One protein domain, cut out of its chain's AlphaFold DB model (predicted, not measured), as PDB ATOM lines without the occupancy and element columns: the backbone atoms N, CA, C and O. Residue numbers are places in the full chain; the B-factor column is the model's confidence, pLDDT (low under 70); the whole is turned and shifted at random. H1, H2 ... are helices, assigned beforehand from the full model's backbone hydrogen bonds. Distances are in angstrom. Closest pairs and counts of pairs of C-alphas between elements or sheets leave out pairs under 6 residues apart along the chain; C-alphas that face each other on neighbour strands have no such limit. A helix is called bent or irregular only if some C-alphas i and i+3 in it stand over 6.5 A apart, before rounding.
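What this domain is: This is residues 109 to 198 of the 198 residues of an uncharacterized protein of Methylococcaceae bacterium (UniProt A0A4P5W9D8). A loose grouping of short helices surrounds one longer helix, H3, which lies in the middle; a second long helix, H6, stands off at one end, where residues 190 to 198, of which 190 to 195 belong to H6, stick out. H1 and H2, with the loops round them, lie on the side of H3 away from H6, while H4 and the very short H5 lie beyond another side of H3. The printed part has 90 residues with six named helices, in the order H1 to H6, and no named strand; the class is all helix. It is compact by its radius of gyration of the C-alphas, 13.8 A, and spans 38 by 32 by 26 A.

How they stand to each other: Residues 109 to 120 hold no named element, and their C-alphas lie 13 to 19 A from the mean of all C-alphas. H1, residues 121 to 126, is close to but not clearly touching H3, residues 146 to 159; the closest C-alphas, of Val 121 and Leu 148, are 7.6 A apart. These two run the same way at a steep tilt of 59 degrees. H2, residues 133 to 137, touches H3 through residues 155 to 159 of H3 alone, with the closest C-alphas, of Glu 134 and Ala 159, 4.4 A apart. H4, residues 164 to 170, is near H3, with 5 pairs of C-alphas within 10 A. H4 is close to but not clearly touching H2, the closest C-alphas being those of Ser 137 and Asn 170, 7.2 A apart. H5, residues 172 to 175, meets H4 only through their link. H6, residues 180 to 195, touches no helix; it is only just apart from H3, with the closest C-alphas 8.3 A apart. Every O i to N i+4 pair is within hydrogen-bond range in H1, H2 and H4, against 8 of 10 in H3 and 11 of 12 in H6, while H5 is too short for such a pair.

Where its parts are: H1 begins at C-alpha 121, at (-16.243, -7.287, -46.297). H3 is 17.5 A from first to last C-alpha and is irregular, with C-alphas 151 and 154 8.4 A apart. H4 is 10.2 A long. H6 is the longest helix, 23.4 A from C-alpha 180 at (-25.287, -9.712, -22.913) to C-alpha 195 at (-32.503, -28.922, -34.112).

The domain as a whole: The C-alphas farthest apart, of Asn 116 and Thr 198, are 42.6 A apart. Residues 176 to 181 stand free, as do residues 190 to 198, of which 190 to 195 belong to H6; the body without them spans 35 by 24 by 20 A. The printed part has no cut and no long link, and it ends at Thr 198, the chain's last residue. The mean pLDDT of the printed part is 75.3, and 32 residues are under 70, among them residues 170 to 180 and 182 to 198.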
ATOM      1  N   ASP A 109      -2.556 -15.640 -51.615       95.06
ATOM      2  CA  ASP A 109      -1.945 -16.194 -50.430       95.06
ATOM      3  C   ASP A 109      -1.261 -15.075 -49.616       95.06
ATOM      4  O   ASP A 109      -1.358 -15.042 -48.385       95.06
ATOM      5  N   LYS A 110      -0.582 -14.134 -50.283       94.94
ATOM      6  CA  LYS A 110      -0.003 -12.925 -49.672       94.94
ATOM      7  C   LYS A 110      -1.060 -11.874 -49.351       94.94
ATOM      8  O   LYS A 110      -0.993 -11.288 -48.269       94.94
ATOM      9  N   LEU A 111      -2.043 -11.665 -50.232       94.31
ATOM     10  CA  LEU A 111      -3.148 -10.738 -49.971       94.31
ATOM     11  C   LEU A 111      -3.945 -11.151 -48.719       94.31
ATOM     12  O   LEU A 111      -4.312 -10.292 -47.917       94.31
ATOM     13  N   SER A 112      -4.170 -12.454 -48.500       93.31
ATOM     14  CA  SER A 112      -4.839 -12.980 -47.297       93.31
ATOM     15  C   SER A 112      -4.141 -12.577 -46.000       93.31
ATOM     16  O   SER A 112      -4.793 -12.452 -44.968       93.31
ATOM     17  N   SER A 113      -2.825 -12.351 -46.030       90.50
ATOM     18  CA  SER A 113      -2.033 -11.896 -44.877       90.50
ATOM     19  C   SER A 113      -1.814 -10.379 -44.840       90.50
ATOM     20  O   SER A 113      -1.176  -9.872 -43.913       90.50
ATOM     21  N   ASN A 114      -2.311  -9.630 -45.827       90.12
ATOM     22  CA  ASN A 114      -2.113  -8.188 -45.903       90.12
ATOM     23  C   ASN A 114      -3.140  -7.452 -45.028       90.12
ATOM     24  O   ASN A 114      -4.298  -7.290 -45.405       90.12
ATOM     25  N   LYS A 115      -2.709  -6.993 -43.849       84.50
ATOM     26  CA  LYS A 115      -3.570  -6.317 -42.859       84.50
ATOM     27  C   LYS A 115      -4.266  -5.055 -43.396       84.50
ATOM     28  O   LYS A 115      -5.346  -4.730 -42.925       84.50
ATOM     29  N   ASN A 116      -3.683  -4.370 -44.385       79.88
ATOM     30  CA  ASN A 116      -4.232  -3.116 -44.922       79.88
ATOM     31  C   ASN A 116      -5.360  -3.324 -45.940       79.88
ATOM     32  O   ASN A 116      -6.067  -2.374 -46.256       79.88
ATOM     33  N   LEU A 117      -5.509  -4.538 -46.478       79.38
ATOM     34  CA  LEU A 117      -6.515  -4.847 -47.493       79.38
ATOM     35  C   LEU A 117      -7.820  -5.378 -46.887       79.38
ATOM     36  O   LEU A 117      -8.881  -5.218 -47.479       79.38
ATOM     37  N   GLN A 118      -7.739  -6.038 -45.730       71.56
ATOM     38  CA  GLN A 118      -8.804  -6.936 -45.281       71.56
ATOM     39  C   GLN A 118      -9.990  -6.258 -44.604       71.56
ATOM     40  O   GLN A 118     -10.998  -6.925 -44.437       71.56
ATOM     41  N   SER A 119      -9.951  -4.957 -44.299       69.75
ATOM     42  CA  SER A 119     -11.055  -4.245 -43.630       69.75
ATOM     43  C   SER A 119     -12.356  -4.127 -44.451       69.75
ATOM     44  O   SER A 119     -13.318  -3.529 -43.976       69.75
ATOM     45  N   ASP A 120     -12.398  -4.672 -45.668       78.06
ATOM     46  CA  ASP A 120     -13.511  -4.576 -46.611       78.06
ATOM     47  C   ASP A 120     -14.225  -5.934 -46.787       78.06
ATOM     48  O   ASP A 120     -13.731  -6.845 -47.457       78.06
ATOM     49  N   VAL A 121     -15.416  -6.069 -46.190       79.94
ATOM     50  CA  VAL A 121     -16.243  -7.287 -46.297       79.94
ATOM     51  C   VAL A 121     -16.713  -7.535 -47.734       79.94
ATOM     52  O   VAL A 121     -16.779  -8.692 -48.145       79.94
ATOM     53  N   GLU A 122     -16.984  -6.491 -48.525       85.00
ATOM     54  CA  GLU A 122     -17.428  -6.636 -49.922       85.00
ATOM     55  C   GLU A 122     -16.345  -7.329 -50.759       85.00
ATOM     56  O   GLU A 122     -16.634  -8.214 -51.571       85.00
ATOM     57  N   LEU A 123     -15.080  -6.972 -50.524       88.31
ATOM     58  CA  LEU A 123     -13.939  -7.613 -51.169       88.31
ATOM     59  C   LEU A 123     -13.813  -9.092 -50.767       88.31
ATOM     60  O   LEU A 123     -13.567  -9.952 -51.622       88.31
ATOM     61  N   ILE A 124     -14.004  -9.398 -49.479       87.69
ATOM     62  CA  ILE A 124     -13.976 -10.777 -48.977       87.69
ATOM     63  C   ILE A 124     -15.055 -11.612 -49.667       87.69
ATOM     64  O   ILE A 124     -14.763 -12.691 -50.183       87.69
ATOM     65  N   GLU A 125     -16.278 -11.089 -49.744       87.94
ATOM     66  CA  GLU A 125     -17.402 -11.773 -50.378       87.94
ATOM     67  C   GLU A 125     -17.190 -12.003 -51.872       87.94
ATOM     68  O   GLU A 125     -17.395 -13.118 -52.367       87.94
ATOM     69  N   ARG A 126     -16.739 -10.971 -52.590       90.38
ATOM     70  CA  ARG A 126     -16.540 -11.032 -54.041       90.38
ATOM     71  C   ARG A 126     -15.514 -12.086 -54.446       90.38
ATOM     72  O   ARG A 126     -15.707 -12.755 -55.459       90.38
ATOM     73  N   TYR A 127     -14.457 -12.264 -53.653       92.69
ATOM     74  CA  TYR A 127     -13.350 -13.175 -53.968       92.69
ATOM     75  C   TYR A 127     -13.185 -14.315 -52.963       92.69
ATOM     76  O   TYR A 127     -12.096 -14.868 -52.821       92.69
ATOM     77  N   LYS A 128     -14.272 -14.738 -52.313       90.69
ATOM     78  CA  LYS A 128     -14.295 -15.816 -51.304       90.69
ATOM     79  C   LYS A 128     -13.574 -17.114 -51.700       90.69
ATOM     80  O   LYS A 128     -13.104 -17.843 -50.835       90.69
ATOM     81  N   HIS A 129     -13.494 -17.414 -52.997       92.88
ATOM     82  CA  HIS A 129     -12.839 -18.618 -53.521       92.88
ATOM     83  C   HIS A 129     -11.341 -18.453 -53.788       92.88
ATOM     84  O   HIS A 129     -10.651 -19.448 -53.977       92.88
ATOM     85  N   TYR A 130     -10.851 -17.217 -53.821       94.25
ATOM     86  CA  TYR A 130      -9.437 -16.927 -54.010       94.25
ATOM     87  C   TYR A 130      -8.694 -16.817 -52.678       94.25
ATOM     88  O   TYR A 130      -7.512 -17.140 -52.603       94.25
ATOM     89  N   TRP A 131      -9.378 -16.368 -51.623       93.50
ATOM     90  CA  TRP A 131      -8.758 -16.187 -50.319       93.50
ATOM     91  C   TRP A 131      -8.229 -17.496 -49.735       93.50
ATOM     92  O   TRP A 131      -8.937 -18.500 -49.625       93.50
ATOM     93  N   ASN A 132      -6.991 -17.445 -49.249       93.62
ATOM     94  CA  ASN A 132      -6.494 -18.427 -48.303       93.62
ATOM     95  C   ASN A 132      -7.135 -18.158 -46.935       93.62
ATOM     96  O   ASN A 132      -6.736 -17.225 -46.232       93.62
ATOM     97  N   TRP A 133      -8.136 -18.968 -46.587       89.81
ATOM     98  CA  TRP A 133      -8.913 -18.839 -45.354       89.81
ATOM     99  C   TRP A 133      -8.095 -19.081 -44.087       89.81
ATOM    100  O   TRP A 133      -8.359 -18.429 -43.085       89.81
ATOM    101  N   GLU A 134      -7.071 -19.935 -44.127       87.81
ATOM    102  CA  GLU A 134      -6.161 -20.151 -42.994       87.81
ATOM    103  C   GLU A 134      -5.450 -18.847 -42.628       87.81
ATOM    104  O   GLU A 134      -5.578 -18.340 -41.512       87.81
ATOM    105  N   ARG A 135      -4.802 -18.219 -43.612       89.06
ATOM    106  CA  ARG A 135      -4.105 -16.941 -43.421       89.06
ATOM    107  C   ARG A 135      -5.051 -15.799 -43.091       89.06
ATOM    108  O   ARG A 135      -4.726 -14.984 -42.231       89.06
ATOM    109  N   LEU A 136      -6.202 -15.753 -43.759       88.94
ATOM    110  CA  LEU A 136      -7.216 -14.726 -43.549       88.94
ATOM    111  C   LEU A 136      -7.742 -14.761 -42.109       88.94
ATOM    112  O   LEU A 136      -7.884 -13.727 -41.468       88.94
ATOM    113  N   SER A 137      -7.961 -15.961 -41.581       84.62
ATOM    114  CA  SER A 137      -8.494 -16.183 -40.241       84.62
ATOM    115  C   SER A 137      -7.493 -15.854 -39.113       84.62
ATOM    116  O   SER A 137      -7.896 -15.549 -37.995       84.62
ATOM    117  N   CYS A 138      -6.191 -15.831 -39.401       82.06
ATOM    118  CA  CYS A 138      -5.152 -15.330 -38.491       82.06
ATOM    119  C   CYS A 138      -4.820 -13.843 -38.712       82.06
ATOM    120  O   CYS A 138      -3.896 -13.312 -38.092       82.06
ATOM    121  N   ASN A 139      -5.496 -13.166 -39.643       85.12
ATOM    122  CA  ASN A 139      -5.170 -11.796 -40.006       85.12
ATOM    123  C   ASN A 139      -5.881 -10.803 -39.075       85.12
ATOM    124  O   ASN A 139      -7.100 -10.666 -39.106       85.12
ATOM    125  N   GLU A 140      -5.109 -10.052 -38.289       81.69
ATOM    126  CA  GLU A 140      -5.627  -8.994 -37.403       81.69
ATOM    127  C   GLU A 140      -6.398  -7.878 -38.133       81.69
ATOM    128  O   GLU A 140      -7.185  -7.176 -37.509       81.69
ATOM    129  N   GLY A 141      -6.168  -7.691 -39.436       81.75
ATOM    130  CA  GLY A 141      -6.901  -6.728 -40.262       81.75
ATOM    131  C   GLY A 141      -8.275  -7.218 -40.727       81.75
ATOM    132  O   GLY A 141      -8.982  -6.464 -41.394       81.75
ATOM    133  N   LEU A 142      -8.655  -8.465 -40.421       85.25
ATOM    134  CA  LEU A 142      -9.958  -9.011 -40.789       85.25
ATOM    135  C   LEU A 142     -11.081  -8.332 -39.974       85.25
ATOM    136  O   LEU A 142     -11.009  -8.309 -38.744       85.25
ATOM    137  N   PRO A 143     -12.149  -7.820 -40.614       81.81
ATOM    138  CA  PRO A 143     -13.270  -7.155 -39.967       81.81
ATOM    139  C   PRO A 143     -14.221  -8.213 -39.419       81.81
ATOM    140  O   PRO A 143     -15.320  -8.436 -39.937       81.81
ATOM    141  N   TRP A 144     -13.775  -8.910 -38.377       78.62
ATOM    142  CA  TRP A 144     -14.601  -9.897 -37.705       78.62
ATOM    143  C   TRP A 144     -15.927  -9.268 -37.281       78.62
ATOM    144  O   TRP A 144     -15.988  -8.237 -36.613       78.62
ATOM    145  N   SER A 145     -17.008  -9.921 -37.687       77.06
ATOM    146  CA  SER A 145     -18.375  -9.546 -37.358       77.06
ATOM    147  C   SER A 145     -19.225 -10.805 -37.257       77.06
ATOM    148  O   SER A 145     -18.873 -11.849 -37.813       77.06
ATOM    149  N   VAL A 146     -20.363 -10.711 -36.565       75.31
ATOM    150  CA  VAL A 146     -21.329 -11.819 -36.493       75.31
ATOM    151  C   VAL A 146     -21.763 -12.235 -37.900       75.31
ATOM    152  O   VAL A 146     -21.762 -13.422 -38.202       75.31
ATOM    153  N   SER A 147     -22.029 -11.273 -38.788       78.88
ATOM    154  CA  SER A 147     -22.409 -11.542 -40.177       78.88
ATOM    155  C   SER A 147     -21.323 -12.297 -40.950       78.88
ATOM    156  O   SER A 147     -21.624 -13.290 -41.609       78.88
ATOM    157  N   LEU A 148     -20.054 -11.883 -40.837       81.81
ATOM    158  CA  LEU A 148     -18.935 -12.576 -41.487       81.81
ATOM    159  C   LEU A 148     -18.796 -14.017 -40.971       81.81
ATOM    160  O   LEU A 148     -18.586 -14.943 -41.753       81.81
ATOM    161  N   LEU A 149     -18.947 -14.215 -39.658       79.50
ATOM    162  CA  LEU A 149     -18.902 -15.538 -39.033       79.50
ATOM    163  C   LEU A 149     -20.054 -16.434 -39.485       79.50
ATOM    164  O   LEU A 149     -19.824 -17.603 -39.777       79.50
ATOM    165  N   GLU A 150     -21.274 -15.904 -39.563       79.88
ATOM    166  CA  GLU A 150     -22.450 -16.653 -40.021       79.88
ATOM    167  C   GLU A 150     -22.313 -17.083 -41.486       79.88
ATOM    168  O   GLU A 150     -22.653 -18.216 -41.826       79.88
ATOM    169  N   LEU A 151     -21.764 -16.216 -42.340       83.38
ATOM    170  CA  LEU A 151     -21.565 -16.506 -43.761       83.38
ATOM    171  C   LEU A 151     -20.451 -17.534 -44.008       83.38
ATOM    172  O   LEU A 151     -20.600 -18.397 -44.875       83.38
ATOM    173  N   TYR A 152     -19.349 -17.465 -43.252       86.38
ATOM    174  CA  TYR A 152     -18.123 -18.231 -43.526       86.38
ATOM    175  C   TYR A 152     -17.728 -19.216 -42.422       86.38
ATOM    176  O   TYR A 152     -16.583 -19.663 -42.365       86.38
ATOM    177  N   GLN A 153     -18.678 -19.614 -41.569       82.88
ATOM    178  CA  GLN A 153     -18.437 -20.530 -40.449       82.88
ATOM    179  C   GLN A 153     -17.669 -21.792 -40.866       82.88
ATOM    180  O   GLN A 153     -16.739 -22.202 -40.175       82.88
ATOM    181  N   SER A 154     -18.046 -22.408 -41.989       83.31
ATOM    182  CA  SER A 154     -17.423 -23.647 -42.469       83.31
ATOM    183  C   SER A 154     -15.969 -23.445 -42.897       83.31
ATOM    184  O   SER A 154     -15.129 -24.296 -42.612       83.31
ATOM    185  N   GLU A 155     -15.656 -22.315 -43.536       87.81
ATOM    186  CA  GLU A 155     -14.289 -22.005 -43.963       87.81
ATOM    187  C   GLU A 155     -13.392 -21.715 -42.766       87.81
ATOM    188  O   GLU A 155     -12.298 -22.263 -42.676       87.81
ATOM    189  N   PHE A 156     -13.878 -20.933 -41.799       84.44
ATOM    190  CA  PHE A 156     -13.139 -20.674 -40.567       84.44
ATOM    191  C   PHE A 156     -12.980 -21.933 -39.701       84.44
ATOM    192  O   PHE A 156     -11.928 -22.143 -39.097       84.44
ATOM    193  N   LEU A 157     -13.980 -22.820 -39.662       81.06
ATOM    194  CA  LEU A 157     -13.866 -24.101 -38.962       81.06
ATOM    195  C   LEU A 157     -12.813 -25.008 -39.609       81.06
ATOM    196  O   LEU A 157     -12.028 -25.629 -38.899       81.06
ATOM    197  N   ARG A 158     -12.773 -25.052 -40.945       83.88
ATOM    198  CA  ARG A 158     -11.758 -25.795 -41.699       83.88
ATOM    199  C   ARG A 158     -10.363 -25.208 -41.485       83.88
ATOM    200  O   ARG A 158      -9.443 -25.954 -41.186       83.88
ATOM    201  N   ALA A 159     -10.231 -23.890 -41.605       84.75
ATOM    202  CA  ALA A 159      -8.984 -23.148 -41.420       84.75
ATOM    203  C   ALA A 159      -8.399 -23.292 -40.008       84.75
ATOM    204  O   ALA A 159      -7.189 -23.368 -39.846       84.75
ATOM    205  N   SER A 160      -9.260 -23.337 -38.990       79.25
ATOM    206  CA  SER A 160      -8.848 -23.487 -37.591       79.25
ATOM    207  C   SER A 160      -8.566 -24.930 -37.176       79.25
ATOM    208  O   SER A 160      -8.160 -25.147 -36.034       79.25
ATOM    209  N   GLU A 161      -8.861 -25.913 -38.033       77.38
ATOM    210  CA  GLU A 161      -8.887 -27.345 -37.691       77.38
ATOM    211  C   GLU A 161      -9.721 -27.655 -36.425       77.38
ATOM    212  O   GLU A 161      -9.483 -28.629 -35.713       77.38
ATOM    213  N   GLY A 162     -10.704 -26.804 -36.101       67.19
ATOM    214  CA  GLY A 162     -11.489 -26.913 -34.866       67.19
ATOM    215  C   GLY A 162     -10.741 -26.529 -33.578       67.19
ATOM    216  O   GLY A 162     -11.244 -26.791 -32.485       67.19
ATOM    217  N   SER A 163      -9.570 -25.893 -33.669       76.56
ATOM    218  CA  SER A 163      -8.776 -25.464 -32.514       76.56
ATOM    219  C   SER A 163      -9.489 -24.384 -31.696       76.56
ATOM    220  O   SER A 163      -9.708 -23.265 -32.152       76.56
ATOM    221  N   VAL A 164      -9.810 -24.686 -30.436       70.38
ATOM    222  CA  VAL A 164     -10.390 -23.700 -29.505       70.38
ATOM    223  C   VAL A 164      -9.435 -22.525 -29.288       70.38
ATOM    224  O   VAL A 164      -9.881 -21.379 -29.264       70.38
ATOM    225  N   LEU A 165      -8.125 -22.797 -29.197       71.69
ATOM    226  CA  LEU A 165      -7.106 -21.768 -29.002       71.69
ATOM    227  C   LEU A 165      -7.138 -20.745 -30.144       71.69
ATOM    228  O   LEU A 165      -7.149 -19.545 -29.883       71.69
ATOM    229  N   PHE A 166      -7.256 -21.222 -31.387       70.75
ATOM    230  CA  PHE A 166      -7.382 -20.376 -32.571       70.75
ATOM    231  C   PHE A 166      -8.525 -19.358 -32.417       70.75
ATOM    232  O   PHE A 166      -8.321 -18.154 -32.581       70.75
ATOM    233  N   TRP A 167      -9.721 -19.820 -32.042       69.38
ATOM    234  CA  TRP A 167     -10.889 -18.949 -31.905       69.38
ATOM    235  C   TRP A 167     -10.742 -17.970 -30.736       69.38
ATOM    236  O   TRP A 167     -11.093 -16.794 -30.859       69.38
ATOM    237  N   THR A 168     -10.171 -18.427 -29.617       67.88
ATOM    238  CA  THR A 168      -9.907 -17.577 -28.445       67.88
ATOM    239  C   THR A 168      -8.780 -16.573 -28.657       67.88
ATOM    240  O   THR A 168      -8.713 -15.591 -27.934       67.88
ATOM    241  N   THR A 169      -7.887 -16.777 -29.621       70.50
ATOM    242  CA  THR A 169      -6.830 -15.806 -29.934       70.50
ATOM    243  C   THR A 169      -7.298 -14.810 -30.989       70.50
ATOM    244  O   THR A 169      -7.086 -13.612 -30.826       70.50
ATOM    245  N   ASN A 170      -7.975 -15.286 -32.039       66.94
ATOM    246  CA  ASN A 170      -8.302 -14.461 -33.202       66.94
ATOM    247  C   ASN A 170      -9.647 -13.727 -33.089       66.94
ATOM    248  O   ASN A 170      -9.739 -12.593 -33.548       66.94
ATOM    249  N   ILE A 171     -10.678 -14.312 -32.457       65.25
ATOM    250  CA  ILE A 171     -11.998 -13.652 -32.335       65.25
ATOM    251  C   ILE A 171     -12.222 -13.017 -30.964       65.25
ATOM    252  O   ILE A 171     -12.967 -12.048 -30.846       65.25
ATOM    253  N   PHE A 172     -11.570 -13.506 -29.907       64.94
ATOM    254  CA  PHE A 172     -11.762 -12.957 -28.559       64.94
ATOM    255  C   PHE A 172     -11.601 -11.426 -28.462       64.94
ATOM    256  O   PHE A 172     -12.440 -10.811 -27.800       64.94
ATOM    257  N   PRO A 173     -10.636 -10.775 -29.152       64.56
ATOM    258  CA  PRO A 173     -10.533  -9.313 -29.153       64.56
ATOM    259  C   PRO A 173     -11.758  -8.596 -29.743       64.56
ATOM    260  O   PRO A 173     -12.112  -7.516 -29.285       64.56
ATOM    261  N   PHE A 174     -12.443  -9.200 -30.718       58.53
ATOM    262  CA  PHE A 174     -13.663  -8.656 -31.340       58.53
ATOM    263  C   PHE A 174     -14.909  -8.882 -30.495       58.53
ATOM    264  O   PHE A 174     -15.930  -8.216 -30.653       58.53
ATOM    265  N   PHE A 175     -14.812  -9.829 -29.572       61.56
ATOM    266  CA  PHE A 175     -15.866 -10.189 -28.656       61.56
ATOM    267  C   PHE A 175     -15.779  -9.435 -27.312       61.56
ATOM    268  O   PHE A 175     -16.440  -9.816 -26.341       61.56
ATOM    269  N   GLN A 176     -15.019  -8.338 -27.233       58.72
ATOM    270  CA  GLN A 176     -14.982  -7.483 -26.047       58.72
ATOM    271  C   GLN A 176     -15.205  -5.999 -26.388       58.72
ATOM    272  O   GLN A 176     -14.443  -5.437 -27.172       58.72
ATOM    273  N   PRO A 177     -16.210  -5.339 -25.777       55.75
ATOM    274  CA  PRO A 177     -17.239  -5.889 -24.895       55.75
ATOM    275  C   PRO A 177     -18.477  -6.292 -25.717       55.75
ATOM    276  O   PRO A 177     -19.247  -5.428 -26.133       55.75
ATOM    277  N   ILE A 178     -18.719  -7.591 -25.952       64.12
ATOM    278  CA  ILE A 178     -20.048  -8.004 -26.438       64.12
ATOM    279  C   ILE A 178     -21.068  -7.722 -25.330       64.12
ATOM    280  O   ILE A 178     -20.870  -8.128 -24.181       64.12
ATOM    281  N   SER A 179     -22.189  -7.083 -25.664       66.31
ATOM    282  CA  SER A 179     -23.305  -6.952 -24.729       66.31
ATOM    283  C   SER A 179     -23.970  -8.308 -24.455       66.31
ATOM    284  O   SER A 179     -23.959  -9.226 -25.278       66.31
ATOM    285  N   ARG A 180     -24.601  -8.464 -23.291       61.69
ATOM    286  CA  ARG A 180     -25.287  -9.712 -22.913       61.69
ATOM    287  C   ARG A 180     -26.297 -10.168 -23.977       61.69
ATOM    288  O   ARG A 180     -26.477 -11.367 -24.186       61.69
ATOM    289  N   GLU A 181     -26.940  -9.221 -24.644       70.44
ATOM    290  CA  GLU A 181     -27.961  -9.428 -25.670       70.44
ATOM    291  C   GLU A 181     -27.391 -10.157 -26.892       70.44
ATOM    292  O   GLU A 181     -27.969 -11.150 -27.335       70.44
ATOM    293  N   THR A 182     -26.223  -9.736 -27.375       63.59
ATOM    294  CA  THR A 182     -25.563 -10.345 -28.536       63.59
ATOM    295  C   THR A 182     -25.068 -11.760 -28.220       63.59
ATOM    296  O   THR A 182     -25.228 -12.663 -29.040       63.59
ATOM    297  N   VAL A 183     -24.558 -12.011 -27.004       62.97
ATOM    298  CA  VAL A 183     -24.214 -13.380 -26.558       62.97
ATOM    299  C   VAL A 183     -25.454 -14.279 -26.560       62.97
ATOM    300  O   VAL A 183     -25.405 -15.415 -27.032       62.97
ATOM    301  N   LEU A 184     -26.588 -13.776 -26.065       59.44
ATOM    302  CA  LEU A 184     -27.846 -14.526 -26.046       59.44
ATOM    303  C   LEU A 184     -28.373 -14.821 -27.454       59.44
ATOM    304  O   LEU A 184     -28.918 -15.904 -27.674       59.44
ATOM    305  N   GLU A 185     -28.225 -13.896 -28.401       69.94
ATOM    306  CA  GLU A 185     -28.623 -14.111 -29.795       69.94
ATOM    307  C   GLU A 185     -27.778 -15.202 -30.465       69.94
ATOM    308  O   GLU A 185     -28.336 -16.136 -31.047       69.94
ATOM    309  N   ILE A 186     -26.453 -15.156 -30.286       64.25
ATOM    310  CA  ILE A 186     -25.526 -16.188 -30.775       64.25
ATOM    311  C   ILE A 186     -25.905 -17.562 -30.197       64.25
ATOM    312  O   ILE A 186     -26.088 -18.525 -30.944       64.25
ATOM    313  N   CYS A 187     -26.120 -17.658 -28.879       59.56
ATOM    314  CA  CYS A 187     -26.527 -18.906 -28.220       59.56
ATOM    315  C   CYS A 187     -27.864 -19.458 -28.748       59.56
ATOM    316  O   CYS A 187     -28.008 -20.673 -28.932       59.56
ATOM    317  N   LYS A 188     -28.849 -18.587 -29.017       68.50
ATOM    318  CA  LYS A 188     -30.144 -18.985 -29.596       68.50
ATOM    319  C   LYS A 188     -29.979 -19.553 -31.008       68.50
ATOM    320  O   LYS A 188     -30.542 -20.612 -31.283       68.50
ATOM    321  N   LYS A 189     -29.180 -18.904 -31.863       68.38
ATOM    322  CA  LYS A 189     -28.910 -19.359 -33.240       68.38
ATOM    323  C   LYS A 189     -28.154 -20.693 -33.282       68.38
ATOM    324  O   LYS A 189     -28.506 -21.577 -34.063       68.38
ATOM    325  N   ILE A 190     -27.173 -20.891 -32.395       57.81
ATOM    326  CA  ILE A 190     -26.470 -22.182 -32.249       57.81
ATOM    327  C   ILE A 190     -27.464 -23.290 -31.869       57.81
ATOM    328  O   ILE A 190     -27.460 -24.369 -32.463       57.81
ATOM    329  N   SER A 191     -28.364 -23.005 -30.924       50.34
ATOM    330  CA  SER A 191     -29.359 -23.966 -30.432       50.34
ATOM    331  C   SER A 191     -30.418 -24.337 -31.480       50.34
ATOM    332  O   SER A 191     -30.891 -25.474 -31.491       50.34
ATOM    333  N   SER A 192     -30.804 -23.414 -32.369       58.03
ATOM    334  CA  SER A 192     -31.761 -23.695 -33.449       58.03
ATOM    335  C   SER A 192     -31.137 -24.488 -34.599       58.03
ATOM    336  O   SER A 192     -31.779 -25.386 -35.137       58.03
ATOM    337  N   ASN A 193     -29.871 -24.225 -34.939       50.78
ATOM    338  CA  ASN A 193     -29.170 -24.949 -36.005       50.78
ATOM    339  C   ASN A 193     -28.896 -26.422 -35.666       50.78
ATOM    340  O   ASN A 193     -28.803 -27.242 -36.578       50.78
ATOM    341  N   GLN A 194     -28.812 -26.782 -34.381       46.03
ATOM    342  CA  GLN A 194     -28.706 -28.186 -33.971       46.03
ATOM    343  C   GLN A 194     -30.029 -28.957 -34.077       46.03
ATOM    344  O   GLN A 194     -30.001 -30.163 -34.285       46.03
ATOM    345  N   ARG A 195     -31.181 -28.277 -33.999       47.66
ATOM    346  CA  ARG A 195     -32.503 -28.922 -34.112       47.66
ATOM    347  C   ARG A 195     -32.922 -29.218 -35.551       47.66
ATOM    348  O   ARG A 195     -33.725 -30.111 -35.761       47.66
ATOM    349  N   ASN A 196     -32.366 -28.505 -36.532       45.16
ATOM    350  CA  ASN A 196     -32.667 -28.709 -37.956       45.16
ATOM    351  C   ASN A 196     -31.790 -29.793 -38.625       45.16
ATOM    352  O   ASN A 196     -31.876 -29.982 -39.835       45.16
ATOM    353  N   LYS A 197     -30.910 -30.466 -37.865       43.03
ATOM    354  CA  LYS A 197     -30.021 -31.549 -38.340       43.03
ATOM    355  C   LYS A 197     -30.335 -32.926 -37.722       43.03
ATOM    356  O   LYS A 197     -29.565 -33.862 -37.924       43.03
ATOM    357  N   THR A 198     -31.443 -33.030 -36.994       39.50
ATOM    358  CA  THR A 198     -32.076 -34.270 -36.503       39.50
ATOM    359  C   THR A 198     -33.400 -34.459 -37.208       39.50
ATOM    360  O   THR A 198     -33.696 -35.612 -37.580       39.50
TER     361      THR A 198